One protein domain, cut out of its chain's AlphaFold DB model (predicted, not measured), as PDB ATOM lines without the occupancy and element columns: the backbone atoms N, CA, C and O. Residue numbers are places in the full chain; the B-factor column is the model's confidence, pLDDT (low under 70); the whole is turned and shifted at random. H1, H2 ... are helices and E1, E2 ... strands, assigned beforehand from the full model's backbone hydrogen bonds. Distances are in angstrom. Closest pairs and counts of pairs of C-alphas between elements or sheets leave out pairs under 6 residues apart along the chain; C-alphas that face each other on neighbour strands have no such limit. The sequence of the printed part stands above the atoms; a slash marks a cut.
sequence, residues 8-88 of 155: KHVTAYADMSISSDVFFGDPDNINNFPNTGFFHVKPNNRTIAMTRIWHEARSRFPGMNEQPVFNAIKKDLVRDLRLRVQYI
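What this domain is: This is residues 8 to 88 of the 155 residues of the protein "Nucleotid_trans domain-containing protein" of Arundo donax (UniProt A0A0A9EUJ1). A small, strongly twisted sheet of three strands has H2 crossing over its edge strand E2, while H1 packs on H2 and only grazes the sheet. You find 81 residues with E1, E2, H1, H2, E3 in that order; the sheet, E2 E1 E3, is mixed, as is the class, helices and strands. It is compact, radius of gyration of the C-alphas 11.9 A, spanning 34 by 28 by 20 A.

How they stand to each other: Start at E1, residues 16 to 22, a hairpin with antiparallel E2, residues 33 to 41; N 19 and O 38 are 2.9 A apart. H1, residues 45 to 60, touches H2, residues 66 to 81, at a steep tilt of 46 degrees, opposite ways; closest are C-alphas 46 and 81, 5.9 A. H2, with a kink of 55 degrees near residue 73, is over E2; closest are C-alphas 36 and 67, 5.4 A. E3, residues 85 to 88, is parallel to E1; N 86 and O 16 are 2.9 A apart. Within hydrogen-bond range are 9 of 12 O i to N i+4 pairs in H1, 10 of 12 in H2.

Where its parts are: Find E1 beginning at C-alpha 16 (16.103, 22.678, -16.436); H1 runs 23.6 A, H2 19.0 A; E3 ends at C-alpha 88 (23.414, 23.578, -9.212).

The domain as a whole: The printed part has no cut; no printed residue is under 70 in pLDDT.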
ATOM      1  N   LYS A   8      28.203  29.190 -16.736       94.12
ATOM      2  CA  LYS A   8      29.247  28.150 -16.686       94.12
ATOM      3  C   LYS A   8      28.821  26.896 -15.910       94.12
ATOM      4  O   LYS A   8      29.418  25.845 -16.101       94.12
ATOM      5  N   HIS A   9      27.809  27.020 -15.052       93.50
ATOM      6  CA  HIS A   9      27.246  25.932 -14.249       93.50
ATOM      7  C   HIS A   9      25.874  25.478 -14.764       93.50
ATOM      8  O   HIS A   9      25.195  24.688 -14.115       93.50
ATOM      9  N   VAL A  10      25.452  25.984 -15.927       93.69
ATOM     10  CA  VAL A  10      24.255  25.525 -16.625       93.69
ATOM     11  C   VAL A  10      24.677  24.465 -17.634       93.69
ATOM     12  O   VAL A  10      25.517  24.714 -18.497       93.69
ATOM     13  N   THR A  11      24.084  23.279 -17.542       88.50
ATOM     14  CA  THR A  11      24.346  22.199 -18.497       88.50
ATOM     15  C   THR A  11      23.472  22.335 -19.743       88.50
ATOM     16  O   THR A  11      22.301  22.706 -19.670       88.50
ATOM     17  N   ALA A  12      24.016  21.972 -20.906       87.62
ATOM     18  CA  ALA A  12      23.260  21.924 -22.159       87.62
ATOM     19  C   ALA A  12      22.316  20.705 -22.260       87.62
ATOM     20  O   ALA A  12      21.447  20.668 -23.134       87.62
ATOM     21  N   TYR A  13      22.511  19.700 -21.399       89.50
ATOM     22  CA  TYR A  13      21.805  18.415 -21.440       89.50
ATOM     23  C   TYR A  13      20.500  18.397 -20.630       89.50
ATOM     24  O   TYR A  13      19.597  17.614 -20.940       89.50
ATOM     25  N   ALA A  14      20.392  19.234 -19.597       95.00
ATOM     26  CA  ALA A  14      19.196  19.304 -18.769       95.00
ATOM     27  C   ALA A  14      18.085  20.097 -19.468       95.00
ATOM     28  O   ALA A  14      18.333  21.075 -20.175       95.00
ATOM     29  N   ASP A  15      16.842  19.690 -19.225       96.62
ATOM     30  CA  ASP A  15      15.668  20.489 -19.569       96.62
ATOM     31  C   ASP A  15      15.603  21.745 -18.684       96.62
ATOM     32  O   ASP A  15      15.226  22.824 -19.149       96.62
ATOM     33  N   MET A  16      16.025  21.606 -17.421       96.38
ATOM     34  CA  MET A  16      16.103  22.678 -16.436       96.38
ATOM     35  C   MET A  16      17.345  22.527 -15.552       96.38
ATOM     36  O   MET A  16      17.573  21.465 -14.978       96.38
ATOM     37  N   SER A  17      18.112  23.604 -15.395       96.81
ATOM     38  CA  SER A  17      19.131  23.737 -14.348       96.81
ATOM     39  C   SER A  17      18.634  24.722 -13.300       96.81
ATOM     40  O   SER A  17      18.168  25.797 -13.668       96.81
ATOM     41  N   ILE A  18      18.717  24.392 -12.015       96.00
ATOM     42  CA  ILE A  18      18.171  25.228 -10.933       96.00
ATOM     43  C   ILE A  18      19.118  25.268  -9.734       96.00
ATOM     44  O   ILE A  18      19.709  24.253  -9.383       96.00
ATOM     45  N   SER A  19      19.276  26.433  -9.098       94.75
ATOM     46  CA  SER A  19      20.003  26.537  -7.824       94.75
ATOM     47  C   SER A  19      19.355  25.681  -6.732       94.75
ATOM     48  O   SER A  19      18.201  25.275  -6.857       94.75
ATOM     49  N   SER A  20      20.070  25.393  -5.648       93.00
ATOM     50  CA  SER A  20      19.549  24.581  -4.546       93.00
ATOM     51  C   SER A  20      19.831  25.219  -3.188       93.00
ATOM     52  O   SER A  20      20.831  25.903  -3.015       93.00
ATOM     53  N   ASP A  21      18.922  25.007  -2.237       89.12
ATOM     54  CA  ASP A  21      19.121  25.378  -0.830       89.12
ATOM     55  C   ASP A  21      19.715  24.214  -0.034       89.12
ATOM     56  O   ASP A  21      20.594  24.413   0.804       89.12
ATOM     57  N   VAL A  22      19.274  22.988  -0.345       91.19
ATOM     58  CA  VAL A  22      19.822  21.745   0.210       91.19
ATOM     59  C   VAL A  22      20.289  20.863  -0.937       91.19
ATOM     60  O   VAL A  22      19.495  20.487  -1.804       91.19
ATOM     61  N   PHE A  23      21.575  20.529  -0.906       92.44
ATOM     62  CA  PHE A  23      22.257  19.749  -1.926       92.44
ATOM     63  C   PHE A  23      22.903  18.517  -1.295       92.44
ATOM     64  O   PHE A  23      23.745  18.636  -0.408       92.44
ATOM     65  N   PHE A  24      22.509  17.332  -1.753       94.56
ATOM     66  CA  PHE A  24      22.960  16.046  -1.218       94.56
ATOM     67  C   PHE A  24      24.202  15.492  -1.939       94.56
ATOM     68  O   PHE A  24      24.501  14.308  -1.820       94.56
ATOM     69  N   GLY A  25      24.917  16.330  -2.696       93.81
ATOM     70  CA  GLY A  25      26.172  15.983  -3.374       93.81
ATOM     71  C   GLY A  25      26.020  15.482  -4.812       93.81
ATOM     72  O   GLY A  25      26.998  15.489  -5.554       93.81
ATOM     73  N   ASP A  26      24.811  15.101  -5.227       96.19
ATOM     74  CA  ASP A  26      24.515  14.634  -6.586       96.19
ATOM     75  C   ASP A  26      23.613  15.642  -7.332       96.19
ATOM     76  O   ASP A  26      22.466  15.842  -6.913       96.19
ATOM     77  N   PRO A  27      24.090  16.267  -8.429       95.94
ATOM     78  CA  PRO A  27      23.310  17.179  -9.268       95.94
ATOM     79  C   PRO A  27      22.029  16.597  -9.859       95.94
ATOM     80  O   PRO A  27      21.103  17.363 -10.114       95.94
ATOM     81  N   ASP A  28      21.942  15.286 -10.075       96.06
ATOM     82  CA  ASP A  28      20.780  14.648 -10.707       96.06
ATOM     83  C   ASP A  28      19.792  14.070  -9.671       96.06
ATOM     84  O   ASP A  28      18.716  13.567 -10.012       96.06
ATOM     85  N   ASN A  29      20.100  14.198  -8.375       96.88
ATOM     86  CA  ASN A  29      19.235  13.729  -7.302       96.88
ATOM     87  C   ASN A  29      17.983  14.609  -7.160       96.88
ATOM     88  O   ASN A  29      18.012  15.704  -6.592       96.88
ATOM     89  N   ILE A  30      16.833  14.077  -7.586       95.94
ATOM     90  CA  ILE A  30      15.527  14.750  -7.497       95.94
ATOM     91  C   ILE A  30      15.120  15.133  -6.064       95.94
ATOM     92  O   ILE A  30      14.220  15.955  -5.881       95.94
ATOM     93  N   ASN A  31      15.752  14.563  -5.035       96.62
ATOM     94  CA  ASN A  31      15.470  14.901  -3.643       96.62
ATOM     95  C   ASN A  31      16.141  16.203  -3.179       96.62
ATOM     96  O   ASN A  31      15.688  16.741  -2.172       96.62
ATOM     97  N   ASN A  32      17.120  16.757  -3.907       96.25
ATOM     98  CA  ASN A  32      17.689  18.084  -3.619       96.25
ATOM     99  C   ASN A  32      16.598  19.155  -3.537       96.25
ATOM    100  O   ASN A  32      15.632  19.111  -4.296       96.25
ATOM    101  N   PHE A  33      16.741  20.140  -2.651       94.12
ATOM    102  CA  PHE A  33      15.728  21.181  -2.464       94.12
ATOM    103  C   PHE A  33      16.065  22.375  -3.361       94.12
ATOM    104  O   PHE A  33      17.066  23.047  -3.112       94.12
ATOM    105  N   PRO A  34      15.264  22.648  -4.406       93.81
ATOM    106  CA  PRO A  34      15.547  23.717  -5.346       93.81
ATOM    107  C   PRO A  34      15.362  25.087  -4.695       93.81
ATOM    108  O   PRO A  34      14.450  25.290  -3.895       93.81
ATOM    109  N   ASN A  35      16.188  26.029  -5.127       90.88
ATOM    110  CA  ASN A  35      16.071  27.464  -4.935       90.88
ATOM    111  C   ASN A  35      15.711  28.080  -6.288       90.88
ATOM    112  O   ASN A  35      16.448  27.921  -7.260       90.88
ATOM    113  N   THR A  36      14.580  28.774  -6.371       91.31
ATOM    114  CA  THR A  36      14.087  29.348  -7.634       91.31
ATOM    115  C   THR A  36      14.636  30.748  -7.920       91.31
ATOM    116  O   THR A  36      14.173  31.408  -8.844       91.31
ATOM    117  N   GLY A  37      15.634  31.218  -7.166       88.56
ATOM    118  CA  GLY A  37      16.289  32.505  -7.402       88.56
ATOM    119  C   GLY A  37      17.194  32.524  -8.639       88.56
ATOM    120  O   GLY A  37      17.398  33.587  -9.218       88.56
ATOM    121  N   PHE A  38      17.693  31.361  -9.079       93.56
ATOM    122  CA  PHE A  38      18.342  31.192 -10.378       93.56
ATOM    123  C   PHE A  38      17.951  29.847 -10.982       93.56
ATOM    124  O   PHE A  38      18.146  28.790 -10.379       93.56
ATOM    125  N   PHE A  39      17.431  29.882 -12.202       94.81
ATOM    126  CA  PHE A  39      17.233  28.695 -13.014       94.81
ATOM    127  C   PHE A  39      17.336  29.042 -14.496       94.81
ATOM    128  O   PHE A  39      17.069  30.166 -14.917       94.81
ATOM    129  N   HIS A  40      17.710  28.049 -15.289       95.75
ATOM    130  CA  HIS A  40      17.731  28.096 -16.740       95.75
ATOM    131  C   HIS A  40      16.859  26.963 -17.272       95.75
ATOM    132  O   HIS A  40      16.986  25.825 -16.824       95.75
ATOM    133  N   VAL A  41      15.999  27.265 -18.242       96.00
ATOM    134  CA  VAL A  41      15.107  26.292 -18.880       96.00
ATOM    135  C   VAL A  41      15.306  26.375 -20.383       96.00
ATOM    136  O   VAL A  41      15.191  27.453 -20.965       96.00
ATOM    137  N   LYS A  42      15.573  25.234 -21.022       91.62
ATOM    138  CA  LYS A  42      15.673  25.161 -22.482       91.62
ATOM    139  C   LYS A  42      14.274  24.970 -23.081       91.62
ATOM    140  O   LYS A  42      13.642  23.958 -22.772       91.62
ATOM    141  N   PRO A  43      13.779  25.866 -23.954       93.81
ATOM    142  CA  PRO A  43      12.448  25.722 -24.539       93.81
ATOM    143  C   PRO A  43      12.328  24.464 -25.408       93.81
ATOM    144  O   PRO A  43      13.117  24.245 -26.326       93.81
ATOM    145  N   ASN A  44      11.338  23.633 -25.103       94.75
ATOM    146  CA  ASN A  44      10.872  22.497 -25.889       94.75
ATOM    147  C   ASN A  44       9.450  22.124 -25.423       94.75
ATOM    148  O   ASN A  44       8.959  22.660 -24.428       94.75
ATOM    149  N   ASN A  45       8.786  21.187 -26.103       97.69
ATOM    150  CA  ASN A  45       7.402  20.815 -25.772       97.69
ATOM    151  C   ASN A  45       7.218  20.395 -24.299       97.69
ATOM    152  O   ASN A  45       6.204  20.723 -23.685       97.69
ATOM    153  N   ARG A  46       8.209  19.713 -23.711       97.31
ATOM    154  CA  ARG A  46       8.168  19.235 -22.320       97.31
ATOM    155  C   ARG A  46       8.359  20.378 -21.333       97.31
ATOM    156  O   ARG A  46       7.624  20.456 -20.357       97.31
ATOM    157  N   THR A  47       9.299  21.288 -21.583       97.31
ATOM    158  CA  THR A  47       9.539  22.429 -20.685       97.31
ATOM    159  C   THR A  47       8.446  23.488 -20.774       97.31
ATOM    160  O   THR A  47       8.094  24.071 -19.753       97.31
ATOM    161  N   ILE A  48       7.824  23.674 -21.942       98.19
ATOM    162  CA  ILE A  48       6.618  24.504 -22.081       98.19
ATOM    163  C   ILE A  48       5.487  23.916 -21.225       98.19
ATOM    164  O   ILE A  48       4.921  24.620 -20.385       98.19
ATOM    165  N   ALA A  49       5.214  22.611 -21.351       98.25
ATOM    166  CA  ALA A  49       4.220  21.932 -20.519       98.25
ATOM    167  C   ALA A  49       4.554  22.024 -19.019       98.25
ATOM    168  O   ALA A  49       3.676  22.337 -18.218       98.25
ATOM    169  N   MET A  50       5.823  21.829 -18.647       97.94
ATOM    170  CA  MET A  50       6.314  21.973 -17.275       97.94
ATOM    171  C   MET A  50       6.010  23.363 -16.712       97.94
ATOM    172  O   MET A  50       5.437  23.460 -15.631       97.94
ATOM    173  N   THR A  51       6.365  24.435 -17.432       97.06
ATOM    174  CA  THR A  51       6.125  25.812 -16.964       97.06
ATOM    175  C   THR A  51       4.640  26.120 -16.803       97.06
ATOM    176  O   THR A  51       4.266  26.771 -15.829       97.06
ATOM    177  N   ARG A  52       3.781  25.588 -17.684       97.69
ATOM    178  CA  ARG A  52       2.325  25.713 -17.558       97.69
ATOM    179  C   ARG A  52       1.802  24.998 -16.309       97.69
ATOM    180  O   ARG A  52       1.135  25.630 -15.499       97.69
ATOM    181  N   ILE A  53       2.151  23.723 -16.121       97.81
ATOM    182  CA  ILE A  53       1.710  22.935 -14.953       97.81
ATOM    183  C   ILE A  53       2.207  23.574 -13.654       97.81
ATOM    184  O   ILE A  53       1.467  23.643 -12.674       97.81
ATOM    185  N   TRP A  54       3.451  24.056 -13.636       96.94
ATOM    186  CA  TRP A  54       4.011  24.732 -12.471       96.94
ATOM    187  C   TRP A  54       3.255  26.024 -12.143       96.94
ATOM    188  O   TRP A  54       2.862  26.218 -10.993       96.94
ATOM    189  N   HIS A  55       2.964  26.851 -13.147       95.50
ATOM    190  CA  HIS A  55       2.167  28.060 -12.964       95.50
ATOM    191  C   HIS A  55       0.751  27.754 -12.446       95.50
ATOM    192  O   HIS A  55       0.304  28.347 -11.463       95.50
ATOM    193  N   GLU A  56       0.061  26.789 -13.058       96.31
ATOM    194  CA  GLU A  56      -1.295  26.374 -12.674       96.31
ATOM    195  C   GLU A  56      -1.339  25.762 -11.265       96.31
ATOM    196  O   GLU A  56      -2.319  25.938 -10.532       96.31
ATOM    197  N   ALA A  57      -0.262  25.091 -10.839       96.06
ATOM    198  CA  ALA A  57      -0.170  24.474  -9.522       96.06
ATOM    199  C   ALA A  57      -0.325  25.478  -8.377       96.06
ATOM    200  O   ALA A  57      -0.807  25.078  -7.321       96.06
ATOM    201  N   ARG A  58      -0.009  26.768  -8.575       92.81
ATOM    202  CA  ARG A  58      -0.187  27.816  -7.551       92.81
ATOM    203  C   ARG A  58      -1.594  27.836  -6.951       92.81
ATOM    204  O   ARG A  58      -1.734  28.088  -5.760       92.81
ATOM    205  N   SER A  59      -2.618  27.514  -7.746       94.50
ATOM    206  CA  SER A  59      -4.013  27.423  -7.285       94.50
ATOM    207  C   SER A  59      -4.228  26.399  -6.160       94.50
ATOM    208  O   SER A  59      -5.102  26.588  -5.319       94.50
ATOM    209  N   ARG A  60      -3.405  25.343  -6.102       96.19
ATOM    210  CA  ARG A  60      -3.450  24.286  -5.078       96.19
ATOM    211  C   ARG A  60      -2.627  24.612  -3.827       96.19
ATOM    212  O   ARG A  60      -2.715  23.883  -2.846       96.19
ATOM    213  N   PHE A  61      -1.835  25.686  -3.856       94.75
ATOM    214  CA  PHE A  61      -0.917  26.080  -2.780       94.75
ATOM    215  C   PHE A  61      -1.093  27.570  -2.419       94.75
ATOM    216  O   PHE A  61      -0.182  28.379  -2.631       94.75
ATOM    217  N   PRO A  62      -2.265  27.969  -1.890       93.00
ATOM    218  CA  PRO A  62      -2.536  29.361  -1.552       93.00
ATOM    219  C   PRO A  62      -1.529  29.894  -0.523       93.00
ATOM    220  O   PRO A  62      -1.187  29.220   0.447       93.00
ATOM    221  N   GLY A  63      -1.034  31.114  -0.746       90.44
ATOM    222  CA  GLY A  63      -0.048  31.769   0.126       90.44
ATOM    223  C   GLY A  63       1.398  31.289  -0.044       90.44
ATOM    224  O   GLY A  63       2.305  31.894   0.526       90.44
ATOM    225  N   MET A  64       1.648  30.256  -0.853       91.94
ATOM    226  CA  MET A  64       3.000  29.781  -1.142       91.94
ATOM    227  C   MET A  64       3.608  30.496  -2.355       91.94
ATOM    228  O   MET A  64       2.922  30.841  -3.319       91.94
ATOM    229  N   ASN A  65       4.924  30.717  -2.314       89.88
ATOM    230  CA  ASN A  65       5.669  31.237  -3.461       89.88
ATOM    231  C   ASN A  65       6.106  30.102  -4.413       89.88
ATOM    232  O   ASN A  65       5.864  28.927  -4.150       89.88
ATOM    233  N   GLU A  66       6.752  30.448  -5.526       90.50
ATOM    234  CA  GLU A  66       7.115  29.493  -6.584       90.50
ATOM    235  C   GLU A  66       8.020  28.344  -6.121       90.50
ATOM    236  O   GLU A  66       7.919  27.234  -6.637       90.50
ATOM    237  N   GLN A  67       8.901  28.589  -5.149       92.50
ATOM    238  CA  GLN A  67       9.895  27.619  -4.693       92.50
ATOM    239  C   GLN A  67       9.289  26.388  -3.992       92.50
ATOM    240  O   GLN A  67       9.531  25.274  -4.461       92.50
ATOM    241  N   PRO A  68       8.496  26.525  -2.906       93.31
ATOM    242  CA  PRO A  68       7.826  25.390  -2.282       93.31
ATOM    243  C   PRO A  68       6.814  24.733  -3.226       93.31
ATOM    244  O   PRO A  68       6.696  23.512  -3.194       93.31
ATOM    245  N   VAL A  69       6.151  25.492  -4.112       96.44
ATOM    246  CA  VAL A  69       5.244  24.921  -5.123       96.44
ATOM    247  C   VAL A  69       6.003  24.007  -6.079       96.44
ATOM    248  O   VAL A  69       5.605  22.857  -6.262       96.44
ATOM    249  N   PHE A  70       7.125  24.469  -6.641       96.38
ATOM    250  CA  PHE A  70       7.970  23.630  -7.490       96.38
ATOM    251  C   PHE A  70       8.459  22.403  -6.725       96.38
ATOM    252  O   PHE A  70       8.358  21.283  -7.217       96.38
ATOM    253  N   ASN A  71       8.938  22.597  -5.493       96.06
ATOM    254  CA  ASN A  71       9.443  21.507  -4.670       96.06
ATOM    255  C   ASN A  71       8.383  20.430  -4.387       96.06
ATOM    256  O   ASN A  71       8.720  19.247  -4.358       96.06
ATOM    257  N   ALA A  72       7.117  20.827  -4.225       97.12
ATOM    258  CA  ALA A  72       6.002  19.916  -3.989       97.12
ATOM    259  C   ALA A  72       5.652  19.058  -5.216       97.12
ATOM    260  O   ALA A  72       5.268  17.904  -5.055       97.12
ATOM    261  N   ILE A  73       5.802  19.593  -6.434       97.25
ATOM    262  CA  ILE A  73       5.333  18.932  -7.667       97.25
ATOM    263  C   ILE A  73       6.465  18.403  -8.561       97.25
ATOM    264  O   ILE A  73       6.205  17.688  -9.525       97.25
ATOM    265  N   LYS A  74       7.731  18.741  -8.282       97.06
ATOM    266  CA  LYS A  74       8.885  18.411  -9.144       97.06
ATOM    267  C   LYS A  74       9.011  16.921  -9.461       97.06
ATOM    268  O   LYS A  74       9.434  16.569 -10.556       97.06
ATOM    269  N   LYS A  75       8.656  16.045  -8.514       98.00
ATOM    270  CA  LYS A  75       8.741  14.589  -8.698       98.00
ATOM    271  C   LYS A  75       7.730  14.120  -9.743       98.00
ATOM    272  O   LYS A  75       8.091  13.337 -10.616       98.00
ATOM    273  N   ASP A  76       6.513  14.659  -9.692       97.81
ATOM    274  CA  ASP A  76       5.473  14.392 -10.685       97.81
ATOM    275  C   ASP A  76       5.861  14.964 -12.048       97.81
ATOM    276  O   ASP A  76       5.819  14.248 -13.041       97.81
ATOM    277  N   LEU A  77       6.367  16.203 -12.095       97.50
ATOM    278  CA  LEU A  77       6.863  16.811 -13.335       97.50
ATOM    279  C   LEU A  77       7.954  15.956 -13.998       97.50
ATOM    280  O   LEU A  77       7.882  15.684 -15.196       97.50
ATOM    281  N   VAL A  78       8.959  15.513 -13.233       97.50
ATOM    282  CA  VAL A  78      10.044  14.669 -13.756       97.50
ATOM    283  C   VAL A  78       9.517  13.332 -14.259       97.50
ATOM    284  O   VAL A  78       9.901  12.914 -15.349       97.50
ATOM    285  N   ARG A  79       8.619  12.682 -13.514       97.94
ATOM    286  CA  ARG A  79       8.023  11.400 -13.908       97.94
ATOM    287  C   ARG A  79       7.168  11.537 -15.171       97.94
ATOM    288  O   ARG A  79       7.395  10.819 -16.142       97.94
ATOM    289  N   ASP A  80       6.217  12.463 -15.164       98.12
ATOM    290  CA  ASP A  80       5.141  12.533 -16.156       98.12
ATOM    291  C   ASP A  80       5.627  13.135 -17.477       98.12
ATOM    292  O   ASP A  80       5.238  12.692 -18.557       98.12
ATOM    293  N   LEU A  81       6.542  14.106 -17.409       97.81
ATOM    294  CA  LEU A  81       7.118  14.758 -18.585       97.81
ATOM    295  C   LEU A  81       8.508  14.215 -18.950       97.81
ATOM    296  O   LEU A  81       9.099  14.671 -19.929       97.81
ATOM    297  N   ARG A  82       9.046  13.244 -18.195       97.06
ATOM    298  CA  ARG A  82      10.403  12.686 -18.375       97.06
ATOM    299  C   ARG A  82      11.485  13.772 -18.405       97.06
ATOM    300  O   ARG A  82      12.391  13.732 -19.243       97.06
ATOM    301  N   LEU A  83      11.345  14.785 -17.550       96.75
ATOM    302  CA  LEU A  83      12.247  15.938 -17.518       96.75
ATOM    303  C   LEU A  83      13.593  15.566 -16.914       96.75
ATOM    304  O   LEU A  83      13.674  14.805 -15.952       96.75
ATOM    305  N   ARG A  84      14.644  16.193 -17.429       95.88
ATOM    306  CA  ARG A  84      15.963  16.200 -16.799       95.88
ATOM    307  C   ARG A  84      16.138  17.507 -16.044       95.88
ATOM    308  O   ARG A  84      16.344  18.551 -16.661       95.88
ATOM    309  N   VAL A  85      16.026  17.438 -14.724       96.50
ATOM    310  CA  VAL A  85      16.267  18.571 -13.826       96.50
ATOM    311  C   VAL A  85      17.617  18.359 -13.163       96.50
ATOM    312  O   VAL A  85      17.803  17.347 -12.496       96.50
ATOM    313  N   GLN A  86      18.526  19.313 -13.336       96.62
ATOM    314  CA  GLN A  86      19.833  19.294 -12.692       96.62
ATOM    315  C   GLN A  86      19.934  20.417 -11.657       96.62
ATOM    316  O   GLN A  86      19.597  21.572 -11.929       96.62
ATOM    317  N   TYR A  87      20.420  20.076 -10.472       96.31
ATOM    318  CA  TYR A  87      20.619  21.005  -9.372       96.31
ATOM    319  C   TYR A  87      22.037  21.557  -9.397       96.31
ATOM    320  O   TYR A  87      23.012  20.815  -9.497       96.31
ATOM    321  N   ILE A  88      22.142  22.876  -9.293       95.06
ATOM    322  CA  ILE A  88      23.414  23.578  -9.212       95.06
ATOM    323  C   ILE A  88      23.847  23.607  -7.746       95.06
ATOM    324  O   ILE A  88      23.054  23.963  -6.866       95.06
TER     325      ILE A  88